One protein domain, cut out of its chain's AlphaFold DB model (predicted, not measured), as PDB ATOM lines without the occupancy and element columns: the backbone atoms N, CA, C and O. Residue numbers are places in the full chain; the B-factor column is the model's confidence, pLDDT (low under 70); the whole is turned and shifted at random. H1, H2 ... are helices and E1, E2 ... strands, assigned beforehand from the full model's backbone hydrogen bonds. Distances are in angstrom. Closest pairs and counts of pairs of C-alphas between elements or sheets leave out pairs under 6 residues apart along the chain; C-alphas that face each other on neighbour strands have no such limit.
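What this domain is: This is residues 417 to 541 of the 582 residues of an uncharacterized protein of Pseudodesulfovibrio sp. S3 (UniProt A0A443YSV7). One long, twisted sheet of six strands, E1 to E6, makes a narrow slab, with the short helix H2 and the tail after it folded back over one face. At one end of the slab the short helix H1, on the opposite face, and the long loop of residues 447 to 467 extend the length. The printed part has 125 residues, in the order E1 E2 H1 E3 E4 E5 E6 H2, mostly strand; the sheet's order is E1 E2 E3 E4 E5 E6, antiparallel throughout. It is loose, with a radius of gyration of the C-alphas of 18.2 A and spans of 59 by 29 by 21 A.

Where its parts are: Find C-alpha 417 at (375.825, 254.155, 243.558), where E1 begins and runs to residue 426. E2 covers residues 429 to 442, 41.0 A long; E3, 468 to 480, 40.0 A; E4, 483 to 497, 40.6 A, with a bend of 64 degrees at residue 486. E5 covers residues 505 to 516, and E6 runs from 519 to C-alpha 528 at (354.933, 255.112, 233.161). H1 is residues 443 to 446 and H2 residues 531 to 534.

How they stand to each other: Look first at the meander E3 E4 E5 E6, each strand the antiparallel neighbour of the one before. N 474 and O 490 of E3 and E4 are 2.8 A apart, N 491 and O 511 of E4 and E5 2.9 A, and N 512 and O 523 of E5 and E6 2.8 A, within hydrogen-bond range. On the other side of E3, N 435 of E2 is 2.8 A from O 475; the hairpin E1 and E2 has N 420 and O 436 at 2.8 A. H2 is on the sheet at a height of 7.6 A, its closest C-alpha pair with E5 being Thr 508 and Leu 531, 6.0 A. H1 is on the opposite face. Both helices are too short for an O i to N i+4 pair.

The domain as a whole: The C-alphas farthest apart, of Glu 427 and Ala 501, are 61.5 A apart. The printed part has no cut. The link from H1 to E3 is long, 21 residues. Look for pLDDT under 70 at residue 447, residues 449 to 465 and residues 499 to 503.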
ATOM      1  N   SER A 417     375.271 253.928 244.887       95.50
ATOM      2  CA  SER A 417     375.825 254.155 243.558       95.50
ATOM      3  C   SER A 417     376.731 253.001 243.169       95.50
ATOM      4  O   SER A 417     377.596 252.632 243.964       95.50
ATOM      5  N   ALA A 418     376.591 252.491 241.954       96.88
ATOM      6  CA  ALA A 418     377.505 251.528 241.370       96.88
ATOM      7  C   ALA A 418     378.026 252.035 240.023       96.88
ATOM      8  O   ALA A 418     377.297 252.659 239.254       96.88
ATOM      9  N   ASP A 419     379.285 251.747 239.731       97.75
ATOM     10  CA  ASP A 419     379.896 251.944 238.425       97.75
ATOM     11  C   ASP A 419     380.713 250.709 238.061       97.75
ATOM     12  O   ASP A 419     381.343 250.090 238.918       97.75
ATOM     13  N   TRP A 420     380.685 250.337 236.787       98.38
ATOM     14  CA  TRP A 420     381.439 249.214 236.263       98.38
ATOM     15  C   TRP A 420     381.900 249.498 234.841       98.38
ATOM     16  O   TRP A 420     381.114 249.853 233.968       98.38
ATOM     17  N   THR A 421     383.189 249.324 234.582       98.75
ATOM     18  CA  THR A 421     383.779 249.427 233.249       98.75
ATOM     19  C   THR A 421     384.398 248.093 232.874       98.75
ATOM     20  O   THR A 421     385.151 247.520 233.651       98.75
ATOM     21  N   THR A 422     384.109 247.598 231.674       98.56
ATOM     22  CA  THR A 422     384.743 246.426 231.065       98.56
ATOM     23  C   THR A 422     385.423 246.829 229.765       98.56
ATOM     24  O   THR A 422     384.799 247.400 228.875       98.56
ATOM     25  N   GLU A 423     386.696 246.496 229.632       98.62
ATOM     26  CA  GLU A 423     387.534 246.723 228.461       98.62
ATOM     27  C   GLU A 423     387.983 245.375 227.888       98.62
ATOM     28  O   GLU A 423     388.411 244.498 228.641       98.62
ATOM     29  N   LEU A 424     387.887 245.202 226.568       98.44
ATOM     30  CA  LEU A 424     388.368 244.013 225.859       98.44
ATOM     31  C   LEU A 424     389.515 244.367 224.926       98.44
ATOM     32  O   LEU A 424     389.475 245.396 224.249       98.44
ATOM     33  N   TYR A 425     390.496 243.475 224.874       97.81
ATOM     34  CA  TYR A 425     391.744 243.678 224.158       97.81
ATOM     35  C   TYR A 425     391.983 242.549 223.150       97.81
ATOM     36  O   TYR A 425     391.737 241.378 223.447       97.81
ATOM     37  N   GLU A 426     392.486 242.900 221.969       96.00
ATOM     38  CA  GLU A 426     392.931 241.973 220.924       96.00
ATOM     39  C   GLU A 426     394.321 242.413 220.454       96.00
ATOM     40  O   GLU A 426     394.527 243.584 220.155       96.00
ATOM     41  N   GLU A 427     395.299 241.499 220.472       92.31
ATOM     42  CA  GLU A 427     396.705 241.788 220.120       92.31
ATOM     43  C   GLU A 427     397.310 242.982 220.900       92.31
ATOM     44  O   GLU A 427     398.173 243.713 220.414       92.31
ATOM     45  N   GLY A 428     396.850 243.190 222.140       91.75
ATOM     46  CA  GLY A 428     397.270 244.295 223.008       91.75
ATOM     47  C   GLY A 428     396.569 245.635 222.748       91.75
ATOM     48  O   GLY A 428     396.838 246.602 223.464       91.75
ATOM     49  N   GLU A 429     395.650 245.711 221.783       95.50
ATOM     50  CA  GLU A 429     394.876 246.913 221.467       95.50
ATOM     51  C   GLU A 429     393.456 246.842 222.045       95.50
ATOM     52  O   GLU A 429     392.806 245.801 222.016       95.50
ATOM     53  N   LEU A 430     392.959 247.962 222.580       97.25
ATOM     54  CA  LEU A 430     391.593 248.073 223.100       97.25
ATOM     55  C   LEU A 430     390.592 248.076 221.936       97.25
ATOM     56  O   LEU A 430     390.581 249.021 221.149       97.25
ATOM     57  N   VAL A 431     389.717 247.070 221.878       98.00
ATOM     58  CA  VAL A 431     388.715 246.907 220.804       98.00
ATOM     59  C   VAL A 431     387.285 247.204 221.252       98.00
ATOM     60  O   VAL A 431     386.426 247.535 220.433       98.00
ATOM     61  N   MET A 432     387.006 247.124 222.555       98.31
ATOM     62  CA  MET A 432     385.685 247.420 223.110       98.31
ATOM     63  C   MET A 432     385.800 247.993 224.516       98.31
ATOM     64  O   MET A 432     386.572 247.488 225.331       98.31
ATOM     65  N   ARG A 433     384.962 248.984 224.827       98.50
ATOM     66  CA  ARG A 433     384.731 249.457 226.191       98.50
ATOM     67  C   ARG A 433     383.237 249.499 226.495       98.50
ATOM     68  O   ARG A 433     382.484 250.147 225.785       98.50
ATOM     69  N   LYS A 434     382.820 248.851 227.577       98.38
ATOM     70  CA  LYS A 434     381.473 248.932 228.150       98.38
ATOM     71  C   LYS A 434     381.545 249.647 229.492       98.38
ATOM     72  O   LYS A 434     382.391 249.294 230.306       98.38
ATOM     73  N   LYS A 435     380.691 250.637 229.714       98.50
ATOM     74  CA  LYS A 435     380.517 251.359 230.975       98.50
ATOM     75  C   LYS A 435     379.064 251.224 231.390       98.50
ATOM     76  O   LYS A 435     378.184 251.534 230.598       98.50
ATOM     77  N   ASP A 436     378.838 250.783 232.609       98.31
ATOM     78  CA  ASP A 436     377.533 250.751 233.245       98.31
ATOM     79  C   ASP A 436     377.632 251.565 234.537       98.31
ATOM     80  O   ASP A 436     378.619 251.462 235.270       98.31
ATOM     81  N   SER A 437     376.626 252.370 234.842       97.44
ATOM     82  CA  SER A 437     376.481 252.989 236.153       97.44
ATOM     83  C   SER A 437     375.024 253.018 236.567       97.44
ATOM     84  O   SER A 437     374.132 253.144 235.733       97.44
ATOM     85  N   GLU A 438     374.795 252.918 237.863       94.62
ATOM     86  CA  GLU A 438     373.477 253.027 238.465       94.62
ATOM     87  C   GLU A 438     373.582 253.770 239.791       94.62
ATOM     88  O   GLU A 438     374.618 253.781 240.463       94.62
ATOM     89  N   ARG A 439     372.511 254.450 240.169       93.88
ATOM     90  CA  ARG A 439     372.459 255.214 241.405       93.88
ATOM     91  C   ARG A 439     371.021 255.356 241.851       93.88
ATOM     92  O   ARG A 439     370.201 255.815 241.060       93.88
ATOM     93  N   ALA A 440     370.752 255.139 243.133       91.12
ATOM     94  CA  ALA A 440     369.561 255.697 243.755       91.12
ATOM     95  C   ALA A 440     369.899 256.755 244.787       91.12
ATOM     96  O   ALA A 440     370.879 256.687 245.533       91.12
ATOM     97  N   VAL A 441     369.070 257.786 244.771       87.94
ATOM     98  CA  VAL A 441     369.213 258.983 245.583       87.94
ATOM     99  C   VAL A 441     367.923 259.179 246.347       87.94
ATOM    100  O   VAL A 441     366.851 258.991 245.776       87.94
ATOM    101  N   ASP A 442     368.024 259.611 247.599       85.06
ATOM    102  CA  ASP A 442     366.864 259.985 248.399       85.06
ATOM    103  C   ASP A 442     365.931 260.918 247.617       85.06
ATOM    104  O   ASP A 442     366.345 261.925 247.030       85.06
ATOM    105  N   ALA A 443     364.640 260.592 247.601       79.44
ATOM    106  CA  ALA A 443     363.640 261.397 246.917       79.44
ATOM    107  C   ALA A 443     363.659 262.875 247.388       79.44
ATOM    108  O   ALA A 443     363.626 263.766 246.529       79.44
ATOM    109  N   PRO A 444     363.795 263.189 248.698       77.06
ATOM    110  CA  PRO A 444     363.986 264.564 249.168       77.06
ATOM    111  C   PRO A 444     365.151 265.317 248.517       77.06
ATOM    112  O   PRO A 444     364.999 266.495 248.183       77.06
ATOM    113  N   ASP A 445     366.275 264.649 248.247       77.25
ATOM    114  CA  ASP A 445     367.435 265.253 247.575       77.25
ATOM    115  C   ASP A 445     367.148 265.588 246.103       77.25
ATOM    116  O   ASP A 445     367.774 266.473 245.514       77.25
ATOM    117  N   ARG A 446     366.143 264.937 245.507       72.19
ATOM    118  CA  ARG A 446     365.591 265.252 244.179       72.19
ATOM    119  C   ARG A 446     364.452 266.284 244.233       72.19
ATOM    120  O   ARG A 446     363.799 266.528 243.221       72.19
ATOM    121  N   GLY A 447     364.238 266.937 245.379       66.56
ATOM    122  CA  GLY A 447     363.275 268.032 245.551       66.56
ATOM    123  C   GLY A 447     361.849 267.588 245.885       66.56
ATOM    124  O   GLY A 447     360.917 268.387 245.777       66.56
ATOM    125  N   ILE A 448     361.665 266.330 246.283       71.50
ATOM    126  CA  ILE A 448     360.368 265.767 246.659       71.50
ATOM    127  C   ILE A 448     360.106 266.050 248.148       71.50
ATOM    128  O   ILE A 448     360.719 265.450 249.021       71.50
ATOM    129  N   ASP A 449     359.183 266.971 248.453       67.19
ATOM    130  CA  ASP A 449     358.852 267.357 249.837       67.19
ATOM    131  C   ASP A 449     358.084 266.231 250.551       67.19
ATOM    132  O   ASP A 449     356.915 265.956 250.256       67.19
ATOM    133  N   ASP A 450     358.753 265.557 251.484       62.62
ATOM    134  CA  ASP A 450     358.249 264.439 252.287       62.62
ATOM    135  C   ASP A 450     357.045 264.810 253.172       62.62
ATOM    136  O   ASP A 450     356.250 263.942 253.536       62.62
ATOM    137  N   ARG A 451     356.840 266.104 253.451       59.00
ATOM    138  CA  ARG A 451     355.728 266.633 254.262       59.00
ATOM    139  C   ARG A 451     354.449 266.823 253.462       59.00
ATOM    140  O   ARG A 451     353.377 266.981 254.053       59.00
ATOM    141  N   LEU A 452     354.549 266.874 252.137       57.97
ATOM    142  CA  LEU A 452     353.378 266.922 251.276       57.97
ATOM    143  C   LEU A 452     352.731 265.539 251.242       57.97
ATOM    144  O   LEU A 452     353.412 264.515 251.168       57.97
ATOM    145  N   SER A 453     351.398 265.525 251.319       56.03
ATOM    146  CA  SER A 453     350.632 264.286 251.204       56.03
ATOM    147  C   SER A 453     350.874 263.693 249.824       56.03
ATOM    148  O   SER A 453     350.550 264.333 248.821       56.03
ATOM    149  N   PHE A 454     351.419 262.476 249.798       61.44
ATOM    150  CA  PHE A 454     351.374 261.639 248.610       61.44
ATOM    151  C   PHE A 454     349.899 261.481 248.223       61.44
ATOM    152  O   PHE A 454     349.025 261.344 249.081       61.44
ATOM    153  N   ARG A 455     349.584 261.651 246.941       57.56
ATOM    154  CA  ARG A 455     348.213 261.502 246.448       57.56
ATOM    155  C   ARG A 455     348.127 260.152 245.764       57.56
ATOM    156  O   ARG A 455     348.859 259.912 244.812       57.56
ATOM    157  N   THR A 456     347.247 259.278 246.246       49.34
ATOM    158  CA  THR A 456     347.192 257.871 245.825       49.34
ATOM    159  C   THR A 456     346.181 257.569 244.739       49.34
ATOM    160  O   THR A 456     345.063 258.093 244.718       49.34
ATOM    161  N   GLY A 457     346.594 256.698 243.816       42.91
ATOM    162  CA  GLY A 457     345.796 256.193 242.704       42.91
ATOM    163  C   GLY A 457     346.666 255.677 241.548       42.91
ATOM    164  O   GLY A 457     347.750 256.181 241.292       42.91
ATOM    165  N   GLY A 458     346.179 254.668 240.822       41.94
ATOM    166  CA  GLY A 458     346.766 254.253 239.541       41.94
ATOM    167  C   GLY A 458     348.139 253.571 239.580       41.94
ATOM    168  O   GLY A 458     348.797 253.559 238.548       41.94
ATOM    169  N   GLY A 459     348.558 252.993 240.711       46.53
ATOM    170  CA  GLY A 459     349.729 252.103 240.767       46.53
ATOM    171  C   GLY A 459     350.423 252.040 242.128       46.53
ATOM    172  O   GLY A 459     350.872 250.970 242.515       46.53
ATOM    173  N   LEU A 460     350.428 253.147 242.878       52.06
ATOM    174  CA  LEU A 460     351.077 253.264 244.190       52.06
ATOM    175  C   LEU A 460     350.062 253.708 245.266       52.06
ATOM    176  O   LEU A 460     349.206 254.566 245.014       52.06
ATOM    177  N   SER A 461     350.120 253.099 246.454       55.16
ATOM    178  CA  SER A 461     349.378 253.491 247.662       55.16
ATOM    179  C   SER A 461     350.208 254.429 248.560       55.16
ATOM    180  O   SER A 461     351.366 254.695 248.268       55.16
ATOM    181  N   ASP A 462     349.631 254.982 249.636       50.41
ATOM    182  CA  ASP A 462     350.280 256.027 250.464       50.41
ATOM    183  C   ASP A 462     351.509 255.481 251.204       50.41
ATOM    184  O   ASP A 462     352.369 256.246 251.631       50.41
ATOM    185  N   GLY A 463     351.592 254.154 251.332       54.41
ATOM    186  CA  GLY A 463     352.764 253.441 251.831       54.41
ATOM    187  C   GLY A 463     353.791 253.066 250.758       54.41
ATOM    188  O   GLY A 463     354.837 252.550 251.126       54.41
ATOM    189  N   ASP A 464     353.520 253.327 249.474       59.38
ATOM    190  CA  ASP A 464     354.364 252.937 248.331       59.38
ATOM    191  C   ASP A 464     355.065 254.142 247.679       59.38
ATOM    192  O   ASP A 464     355.539 254.059 246.545       59.38
ATOM    193  N   ARG A 465     355.102 255.297 248.358       68.94
ATOM    194  CA  ARG A 465     355.901 256.434 247.892       68.94
ATOM    195  C   ARG A 465     357.369 255.990 247.834       68.94
ATOM    196  O   ARG A 465     357.880 255.562 248.869       68.94
ATOM    197  N   PRO A 466     358.052 256.121 246.684       71.62
ATOM    198  CA  PRO A 466     359.448 255.725 246.584       71.62
ATOM    199  C   PRO A 466     360.296 256.573 247.537       71.62
ATOM    200  O   PRO A 466     360.204 257.806 247.537       71.62
ATOM    201  N   VAL A 467     361.079 255.896 248.375       76.31
ATOM    202  CA  VAL A 467     362.021 256.527 249.312       76.31
ATOM    203  C   VAL A 467     363.234 257.052 248.549       76.31
ATOM    204  O   VAL A 467     363.717 258.149 248.832       76.31
ATOM    205  N   VAL A 468     363.660 256.317 247.522       85.19
ATOM    206  CA  VAL A 468     364.741 256.687 246.608       85.19
ATOM    207  C   VAL A 468     364.239 256.749 245.167       85.19
ATOM    208  O   VAL A 468     363.252 256.106 244.826       85.19
ATOM    209  N   LEU A 469     364.906 257.541 244.332       87.81
ATOM    210  CA  LEU A 469     364.711 257.568 242.883       87.81
ATOM    211  C   LEU A 469     365.973 257.094 242.175       87.81
ATOM    212  O   LEU A 469     367.076 257.551 242.504       87.81
ATOM    213  N   GLU A 470     365.787 256.236 241.183       90.50
ATOM    214  CA  GLU A 470     366.864 255.546 240.483       90.50
ATOM    215  C   GLU A 470     367.276 256.243 239.178       90.50
ATOM    216  O   GLU A 470     366.518 256.990 238.547       90.50
ATOM    217  N   GLN A 471     368.525 256.023 238.782       93.81
ATOM    218  CA  GLN A 471     369.107 256.487 237.533       93.81
ATOM    219  C   GLN A 471     370.166 255.495 237.055       93.81
ATOM    220  O   GLN A 471     370.984 255.060 237.864       93.81
ATOM    221  N   THR A 472     370.195 255.219 235.753       95.56
ATOM    222  CA  THR A 472     371.172 254.346 235.092       95.56
ATOM    223  C   THR A 472     371.784 255.011 233.865       95.56
ATOM    224  O   THR A 472     371.182 255.889 233.243       95.56
ATOM    225  N   ASP A 473     373.013 254.617 233.547       97.25
ATOM    226  CA  ASP A 473     373.726 254.968 232.319       97.25
ATOM    227  C   ASP A 473     374.454 253.723 231.812       97.25
ATOM    228  O   ASP A 473     375.226 253.103 232.547       97.25
ATOM    229  N   HIS A 474     374.209 253.373 230.556       97.69
ATOM    230  CA  HIS A 474     374.886 252.300 229.846       97.69
ATOM    231  C   HIS A 474     375.548 252.889 228.615       97.69
ATOM    232  O   HIS A 474     374.882 253.547 227.825       97.69
ATOM    233  N   THR A 475     376.831 252.615 228.402       98.00
ATOM    234  CA  THR A 475     377.567 253.022 227.203       98.00
ATOM    235  C   THR A 475     378.440 251.874 226.702       98.00
ATOM    236  O   THR A 475     379.248 251.325 227.449       98.00
ATOM    237  N   VAL A 476     378.334 251.528 225.419       97.94
ATOM    238  CA  VAL A 476     379.205 250.564 224.730       97.94
ATOM    239  C   VAL A 476     379.907 251.269 223.575       97.94
ATOM    240  O   VAL A 476     379.256 251.809 222.689       97.94
ATOM    241  N   GLU A 477     381.235 251.240 223.571       97.81
ATOM    242  CA  GLU A 477     382.120 251.797 222.549       97.81
ATOM    243  C   GLU A 477     382.846 250.643 221.833       97.81
ATOM    244  O   GLU A 477     383.446 249.788 222.489       97.81
ATOM    245  N   LEU A 478     382.839 250.638 220.497       97.31
ATOM    246  CA  LEU A 478     383.735 249.815 219.676       97.31
ATOM    247  C   LEU A 478     384.879 250.683 219.162       97.31
ATOM    248  O   LEU A 478     384.647 251.791 218.671       97.31
ATOM    249  N   LEU A 479     386.105 250.182 219.271       96.00
ATOM    250  CA  LEU A 479     387.319 250.921 218.949       96.00
ATOM    251  C   LEU A 479     388.120 250.211 217.853       96.00
ATOM    252  O   LEU A 479     388.193 248.986 217.819       96.00
ATOM    253  N   GLN A 480     388.721 250.996 216.962       93.88
ATOM    254  CA  GLN A 480     389.682 250.539 215.961       93.88
ATOM    255  C   GLN A 480     390.799 251.580 215.855       93.88
ATOM    256  O   GLN A 480     390.508 252.771 215.756       93.88
ATOM    257  N   ASP A 481     392.063 251.152 215.912       90.88
ATOM    258  CA  ASP A 481     393.233 252.045 215.871       90.88
ATOM    259  C   ASP A 481     393.180 253.169 216.941       90.88
ATOM    260  O   ASP A 481     393.675 254.281 216.744       90.88
ATOM    261  N   GLY A 482     392.542 252.893 218.087       89.12
ATOM    262  CA  GLY A 482     392.329 253.848 219.183       89.12
ATOM    263  C   GLY A 482     391.177 254.847 218.986       89.12
ATOM    264  O   GLY A 482     390.937 255.665 219.877       89.12
ATOM    265  N   GLU A 483     390.443 254.783 217.873       92.81
ATOM    266  CA  GLU A 483     389.299 255.654 217.578       92.81
ATOM    267  C   GLU A 483     387.961 254.914 217.734       92.81
ATOM    268  O   GLU A 483     387.818 253.754 217.345       92.81
ATOM    269  N   THR A 484     386.949 255.589 218.290       94.06
ATOM    270  CA  THR A 484     385.591 255.039 218.414       94.06
ATOM    271  C   THR A 484     384.927 254.943 217.040       94.06
ATOM    272  O   THR A 484     384.640 255.960 216.407       94.06
ATOM    273  N   THR A 485     384.637 253.724 216.593       95.00
ATOM    274  CA  THR A 485     383.973 253.446 215.307       95.00
ATOM    275  C   THR A 485     382.460 253.299 215.446       95.00
ATOM    276  O   THR A 485     381.719 253.609 214.510       95.00
ATOM    277  N   ALA A 486     381.993 252.864 216.617       96.00
ATOM    278  CA  ALA A 486     380.581 252.803 216.970       96.00
ATOM    279  C   ALA A 486     380.391 253.044 218.471       96.00
ATOM    280  O   ALA A 486     381.267 252.721 219.274       96.00
ATOM    281  N   MET A 487     379.242 253.606 218.840       96.94
ATOM    282  CA  MET A 487     378.855 253.835 220.229       96.94
ATOM    283  C   MET A 487     377.348 253.652 220.381       96.94
ATOM    284  O   MET A 487     376.590 254.140 219.545       96.94
ATOM    285  N   GLU A 488     376.911 253.011 221.453       96.50
ATOM    286  CA  GLU A 488     375.514 252.993 221.893       96.50
ATOM    287  C   GLU A 488     375.464 253.433 223.351       96.50
ATOM    288  O   GLU A 488     376.248 252.933 224.156       96.50
ATOM    289  N   SER A 489     374.572 254.364 223.683       96.69
ATOM    290  CA  SER A 489     374.361 254.819 225.053       96.69
ATOM    291  C   SER A 489     372.881 254.946 225.404       96.69
ATOM    292  O   SER A 489     372.081 255.388 224.577       96.69
ATOM    293  N   LEU A 490     372.531 254.593 226.636       95.56
ATOM    294  CA  LEU A 490     371.199 254.711 227.221       95.56
ATOM    295  C   LEU A 490     371.332 255.341 228.609       95.56
ATOM    296  O   LEU A 490     371.963 254.751 229.478       95.56
ATOM    297  N   GLU A 491     370.719 256.502 228.823       96.19
ATOM    298  CA  GLU A 491     370.530 257.092 230.152       96.19
ATOM    299  C   GLU A 491     369.054 256.946 230.533       96.19
ATOM    300  O   GLU A 491     368.183 257.407 229.793       96.19
ATOM    301  N   ALA A 492     368.750 256.349 231.681       94.81
ATOM    302  CA  ALA A 492     367.393 256.294 232.217       94.81
ATOM    303  C   ALA A 492     367.342 256.920 233.611       94.81
ATOM    304  O   ALA A 492     368.255 256.761 234.414       94.81
ATOM    305  N   LYS A 493     366.281 257.666 233.921       93.31
ATOM    306  CA  LYS A 493     366.081 258.239 235.258       93.31
ATOM    307  C   LYS A 493     364.621 258.293 235.659       93.31
ATOM    308  O   LYS A 493     363.757 258.684 234.868       93.31
ATOM    309  N   GLU A 494     364.373 257.981 236.919       89.75
ATOM    310  CA  GLU A 494     363.061 258.098 237.531       89.75
ATOM    311  C   GLU A 494     362.766 259.536 237.961       89.75
ATOM    312  O   GLU A 494     363.621 260.277 238.460       89.75
ATOM    313  N   ILE A 495     361.510 259.932 237.788       87.81
ATOM    314  CA  ILE A 495     360.953 261.188 238.273       87.81
ATOM    315  C   ILE A 495     359.561 260.931 238.857       87.81
ATOM    316  O   ILE A 495     358.789 260.125 238.339       87.81
ATOM    317  N   LEU A 496     359.198 261.673 239.904       82.00
ATOM    318  CA  LEU A 496     357.799 261.778 240.314       82.00
ATOM    319  C   LEU A 496     357.139 262.910 239.535       82.00
ATOM    320  O   LEU A 496     357.567 264.060 239.621       82.00
ATOM    321  N   GLN A 497     356.083 262.588 238.793       78.69
ATOM    322  CA  GLN A 497     355.241 263.568 238.124       78.69
ATOM    323  C   GLN A 497     354.049 263.927 239.026       78.69
ATOM    324  O   GLN A 497     353.157 263.089 239.207       78.69
ATOM    325  N   PRO A 498     353.985 265.160 239.566       71.38
ATOM    326  CA  PRO A 498     352.849 265.593 240.366       71.38
ATOM    327  C   PRO A 498     351.602 265.763 239.495       71.38
ATOM    328  O   PRO A 498     351.678 266.327 238.400       71.38
ATOM    329  N   SER A 499     350.440 265.338 239.991       67.25
ATOM    330  CA  SER A 499     349.160 265.509 239.289       67.25
ATOM    331  C   SER A 499     348.230 266.482 240.018       67.25
ATOM    332  O   SER A 499     347.958 266.361 241.214       67.25
ATOM    333  N   GLU A 500     347.682 267.462 239.290       63.81
ATOM    334  CA  GLU A 500     346.716 268.415 239.858       63.81
ATOM    335  C   GLU A 500     345.330 267.789 240.095       63.81
ATOM    336  O   GLU A 500     344.607 268.210 240.999       63.81
ATOM    337  N   ALA A 501     344.963 266.783 239.297       60.00
ATOM    338  CA  ALA A 501     343.628 266.178 239.259       60.00
ATOM    339  C   ALA A 501     343.594 264.721 239.759       60.00
ATOM    340  O   ALA A 501     342.540 264.083 239.713       60.00
ATOM    341  N   GLY A 502     344.729 264.186 240.212       58.03
ATOM    342  CA  GLY A 502     344.886 262.776 240.539       58.03
ATOM    343  C   GLY A 502     346.160 262.482 241.339       58.03
ATOM    344  O   GLY A 502     346.696 263.385 241.981       58.03
ATOM    345  N   PRO A 503     346.603 261.221 241.337       63.09
ATOM    346  CA  PRO A 503     347.752 260.758 242.101       63.09
ATOM    347  C   PRO A 503     349.091 261.130 241.474       63.09
ATOM    348  O   PRO A 503     349.183 261.289 240.252       63.09
ATOM    349  N   ASP A 504     350.122 261.227 242.308       73.31
ATOM    350  CA  ASP A 504     351.493 261.353 241.817       73.31
ATOM    351  C   ASP A 504     351.882 260.049 241.116       73.31
ATOM    352  O   ASP A 504     351.515 258.956 241.551       73.31
ATOM    353  N   THR A 505     352.583 260.159 239.991       75.19
ATOM    354  CA  THR A 505     352.941 259.000 239.163       75.19
ATOM    355  C   THR A 505     354.453 258.898 239.047       75.19
ATOM    356  O   THR A 505     355.113 259.890 238.736       75.19
ATOM    357  N   LEU A 506     354.995 257.704 239.293       81.00
ATOM    358  CA  LEU A 506     356.385 257.385 238.981       81.00
ATOM    359  C   LEU A 506     356.528 257.223 237.465       81.00
ATOM    360  O   LEU A 506     355.771 256.478 236.836       81.00
ATOM    361  N   MET A 507     357.460 257.970 236.888       85.81
ATOM    362  CA  MET A 507     357.758 257.964 235.462       85.81
ATOM    363  C   MET A 507     359.257 257.755 235.267       85.81
ATOM    364  O   MET A 507     360.050 258.336 236.007       85.81
ATOM    365  N   THR A 508     359.637 257.053 234.207       90.06
ATOM    366  CA  THR A 508     361.033 256.912 233.783       90.06
ATOM    367  C   THR A 508     361.242 257.644 232.464       90.06
ATOM    368  O   THR A 508     360.535 257.397 231.481       90.06
ATOM    369  N   LEU A 509     362.199 258.571 232.438       93.19
ATOM    370  CA  LEU A 509     362.698 259.196 231.214       93.19
ATOM    371  C   LEU A 509     363.928 258.421 230.748       93.19
ATOM    372  O   LEU A 509     364.890 258.335 231.504       93.19
ATOM    373  N   ALA A 510     363.888 257.904 229.523       93.50
ATOM    374  CA  ALA A 510     365.001 257.214 228.884       93.50
ATOM    375  C   ALA A 510     365.465 257.988 227.643       93.50
ATOM    376  O   ALA A 510     364.660 258.275 226.753       93.50
ATOM    377  N   ASP A 511     366.752 258.303 227.585       94.50
ATOM    378  CA  ASP A 511     367.425 258.993 226.491       94.50
ATOM    379  C   ASP A 511     368.431 258.014 225.851       94.50
ATOM    380  O   ASP A 511     369.401 257.592 226.479       94.50
ATOM    381  N   TYR A 512     368.181 257.616 224.603       94.12
ATOM    382  CA  TYR A 512     369.033 256.717 223.821       94.12
ATOM    383  C   TYR A 512     369.796 257.501 222.754       94.12
ATOM    384  O   TYR A 512     369.214 258.330 222.053       94.12
ATOM    385  N   ASP A 513     371.077 257.198 222.579       95.31
ATOM    386  CA  ASP A 513     371.939 257.794 221.562       95.31
ATOM    387  C   ASP A 513     372.853 256.731 220.944       95.31
ATOM    388  O   ASP A 513     373.368 255.845 221.624       95.31
ATOM    389  N   ARG A 514     373.043 256.802 219.628       94.81
ATOM    390  CA  ARG A 514     373.840 255.845 218.862       94.81
ATOM    391  C   ARG A 514     374.696 256.558 217.835       94.81
ATOM    392  O   ARG A 514     374.188 257.293 216.991       94.81
ATOM    393  N   LEU A 515     375.985 256.240 217.826       93.38
ATOM    394  CA  LEU A 515     376.934 256.572 216.772       93.38
ATOM    395  C   LEU A 515     377.238 255.326 215.936       93.38
ATOM    396  O   LEU A 515     377.622 254.284 216.461       93.38
ATOM    397  N   SER A 516     377.117 255.453 214.619       89.75
ATOM    398  CA  SER A 516     377.475 254.410 213.656       89.75
ATOM    399  C   SER A 516     378.122 255.023 212.412       89.75
ATOM    400  O   SER A 516     378.203 256.247 212.285       89.75
ATOM    401  N   ALA A 517     378.526 254.185 211.453       84.56
ATOM    402  CA  ALA A 517     379.056 254.639 210.164       84.56
ATOM    403  C   ALA A 517     378.096 255.580 209.399       84.56
ATOM    404  O   ALA A 517     378.553 256.435 208.640       84.56
ATOM    405  N   ASP A 518     376.783 255.456 209.625       84.88
ATOM    406  CA  ASP A 518     375.744 256.270 208.979       84.88
ATOM    407  C   ASP A 518     375.487 257.618 209.690       84.88
ATOM    408  O   ASP A 518     374.701 258.436 209.207       84.88
ATOM    409  N   GLY A 519     376.159 257.879 210.821       87.44
ATOM    410  CA  GLY A 519     376.023 259.096 211.625       87.44
ATOM    411  C   GLY A 519     375.520 258.842 213.050       87.44
ATOM    412  O   GLY A 519     375.518 257.708 213.534       87.44
ATOM    413  N   ARG A 520     375.121 259.928 213.727       91.44
ATOM    414  CA  ARG A 520     374.579 259.922 215.095       91.44
ATOM    415  C   ARG A 520     373.055 260.060 215.068       91.44
ATOM    416  O   ARG A 520     372.548 260.945 214.379       91.44
ATOM    417  N   ASP A 521     372.358 259.212 215.809       92.25
ATOM    418  CA  ASP A 521     370.898 259.201 215.952       92.25
ATOM    419  C   ASP A 521     370.521 259.025 217.428       92.25
ATOM    420  O   ASP A 521     371.288 258.432 218.182       92.25
ATOM    421  N   GLY A 522     369.354 259.516 217.842       90.38
ATOM    422  CA  GLY A 522     368.915 259.437 219.232       90.38
ATOM    423  C   GLY A 522     367.400 259.520 219.399       90.38
ATOM    424  O   GLY A 522     366.682 260.055 218.551       90.38
ATOM    425  N   LEU A 523     366.907 258.971 220.505       92.88
ATOM    426  CA  LEU A 523     365.488 258.885 220.831       92.88
ATOM    427  C   LEU A 523     365.274 259.106 222.326       92.88
ATOM    428  O   LEU A 523     365.934 258.479 223.142       92.88
ATOM    429  N   ASN A 524     364.260 259.902 222.666       91.12
ATOM    430  CA  ASN A 524     363.844 260.110 224.049       91.12
ATOM    431  C   ASN A 524     362.455 259.495 224.249       91.12
ATOM    432  O   ASN A 524     361.534 259.769 223.468       91.12
ATOM    433  N   VAL A 525     362.289 258.680 225.288       90.38
ATOM    434  CA  VAL A 525     361.056 257.943 225.590       90.38
ATOM    435  C   VAL A 525     360.642 258.177 227.039       90.38
ATOM    436  O   VAL A 525     361.472 258.228 227.939       90.38
ATOM    437  N   PHE A 526     359.334 258.302 227.259       88.81
ATOM    438  CA  PHE A 526     358.741 258.335 228.593       88.81
ATOM    439  C   PHE A 526     357.992 257.031 228.855       88.81
ATOM    440  O   PHE A 526     357.097 256.669 228.085       88.81
ATOM    441  N   TYR A 527     358.317 256.379 229.965       84.00
ATOM    442  CA  TYR A 527     357.629 255.199 230.475       84.00
ATOM    443  C   TYR A 527     356.887 255.553 231.760       84.00
ATOM    444  O   TYR A 527     357.396 256.292 232.600       84.00
ATOM    445  N   GLN A 528     355.664 255.051 231.901       81.75
ATOM    446  CA  GLN A 528     354.933 255.112 233.161       81.75
ATOM    447  C   GLN A 528     355.277 253.851 233.953       81.75
ATOM    448  O   GLN A 528     354.893 252.768 233.523       81.75
ATOM    449  N   GLY A 529     355.994 253.999 235.065       80.25
ATOM    450  CA  GLY A 529     356.588 252.886 235.807       80.25
ATOM    451  C   GLY A 529     357.957 253.252 236.379       80.25
ATOM    452  O   GLY A 529     358.416 254.380 236.195       80.25
ATOM    453  N   GLY A 530     358.562 252.306 237.096       81.69
ATOM    454  CA  GLY A 530     359.922 252.429 237.626       81.69
ATOM    455  C   GLY A 530     360.995 252.021 236.617       81.69
ATOM    456  O   GLY A 530     360.694 251.631 235.483       81.69
ATOM    457  N   LEU A 531     362.257 252.127 237.019       85.69
ATOM    458  CA  LEU A 531     363.406 251.898 236.146       85.69
ATOM    459  C   LEU A 531     363.528 250.429 235.702       85.69
ATOM    460  O   LEU A 531     363.714 250.188 234.513       85.69
ATOM    461  N   ASP A 532     363.249 249.472 236.593       80.69
ATOM    462  CA  ASP A 532     363.204 248.022 236.305       80.69
ATOM    463  C   ASP A 532     362.301 247.630 235.118       80.69
ATOM    464  O   ASP A 532     362.511 246.609 234.461       80.69
ATOM    465  N   GLU A 533     361.242 248.406 234.859       78.38
ATOM    466  CA  GLU A 533     360.310 248.142 233.755       78.38
ATOM    467  C   GLU A 533     360.763 248.785 232.438       78.38
ATOM    468  O   GLU A 533     360.429 248.291 231.358       78.38
ATOM    469  N   ALA A 534     361.486 249.902 232.526       83.81
ATOM    470  CA  ALA A 534     361.951 250.675 231.379       83.81
ATOM    471  C   ALA A 534     363.312 250.191 230.857       83.81
ATOM    472  O   ALA A 534     363.587 250.338 229.663       83.81
ATOM    473  N   ASP A 535     364.132 249.612 231.733       88.19
ATOM    474  CA  ASP A 535     365.498 249.182 231.465       88.19
ATOM    475  C   ASP A 535     365.734 247.751 231.994       88.19
ATOM    476  O   ASP A 535     365.842 247.545 233.204       88.19
ATOM    477  N   PRO A 536     365.831 246.728 231.120       85.38
ATOM    478  CA  PRO A 536     366.095 245.354 231.551       85.38
ATOM    479  C   PRO A 536     367.500 245.164 232.152       85.38
ATOM    480  O   PRO A 536     367.767 244.126 232.764       85.38
ATOM    481  N   ASP A 537     368.394 246.136 231.961       90.06
ATOM    482  CA  ASP A 537     369.767 246.151 232.453       90.06
ATOM    483  C   ASP A 537     369.988 247.191 233.560       90.06
ATOM    484  O   ASP A 537     371.137 247.471 233.899       90.06
ATOM    485  N   ALA A 538     368.908 247.646 234.210       89.19
ATOM    486  CA  ALA A 538     368.905 248.588 235.332       89.19
ATOM    487  C   ALA A 538     370.051 248.376 236.342       89.19
ATOM    488  O   ALA A 538     370.734 249.311 236.749       89.19
ATOM    489  N   HIS A 539     370.303 247.112 236.696       91.81
ATOM    490  CA  HIS A 539     371.305 246.719 237.687       91.81
ATOM    491  C   HIS A 539     372.590 246.134 237.092       91.81
ATOM    492  O   HIS A 539     373.266 245.317 237.724       91.81
ATOM    493  N   ALA A 540     372.931 246.471 235.844       93.38
ATOM    494  CA  ALA A 540     374.080 245.882 235.159       93.38
ATOM    495  C   ALA A 540     375.413 246.180 235.859       93.38
ATOM    496  O   ALA A 540     376.284 245.305 235.860       93.38
ATOM    497  N   ALA A 541     375.575 247.360 236.467       95.62
ATOM    498  CA  ALA A 541     376.813 247.731 237.147       95.62
ATOM    499  C   ALA A 541     377.021 246.922 238.439       95.62
ATOM    500  O   ALA A 541     378.034 246.232 238.559       95.62
TER     501      ALA A 541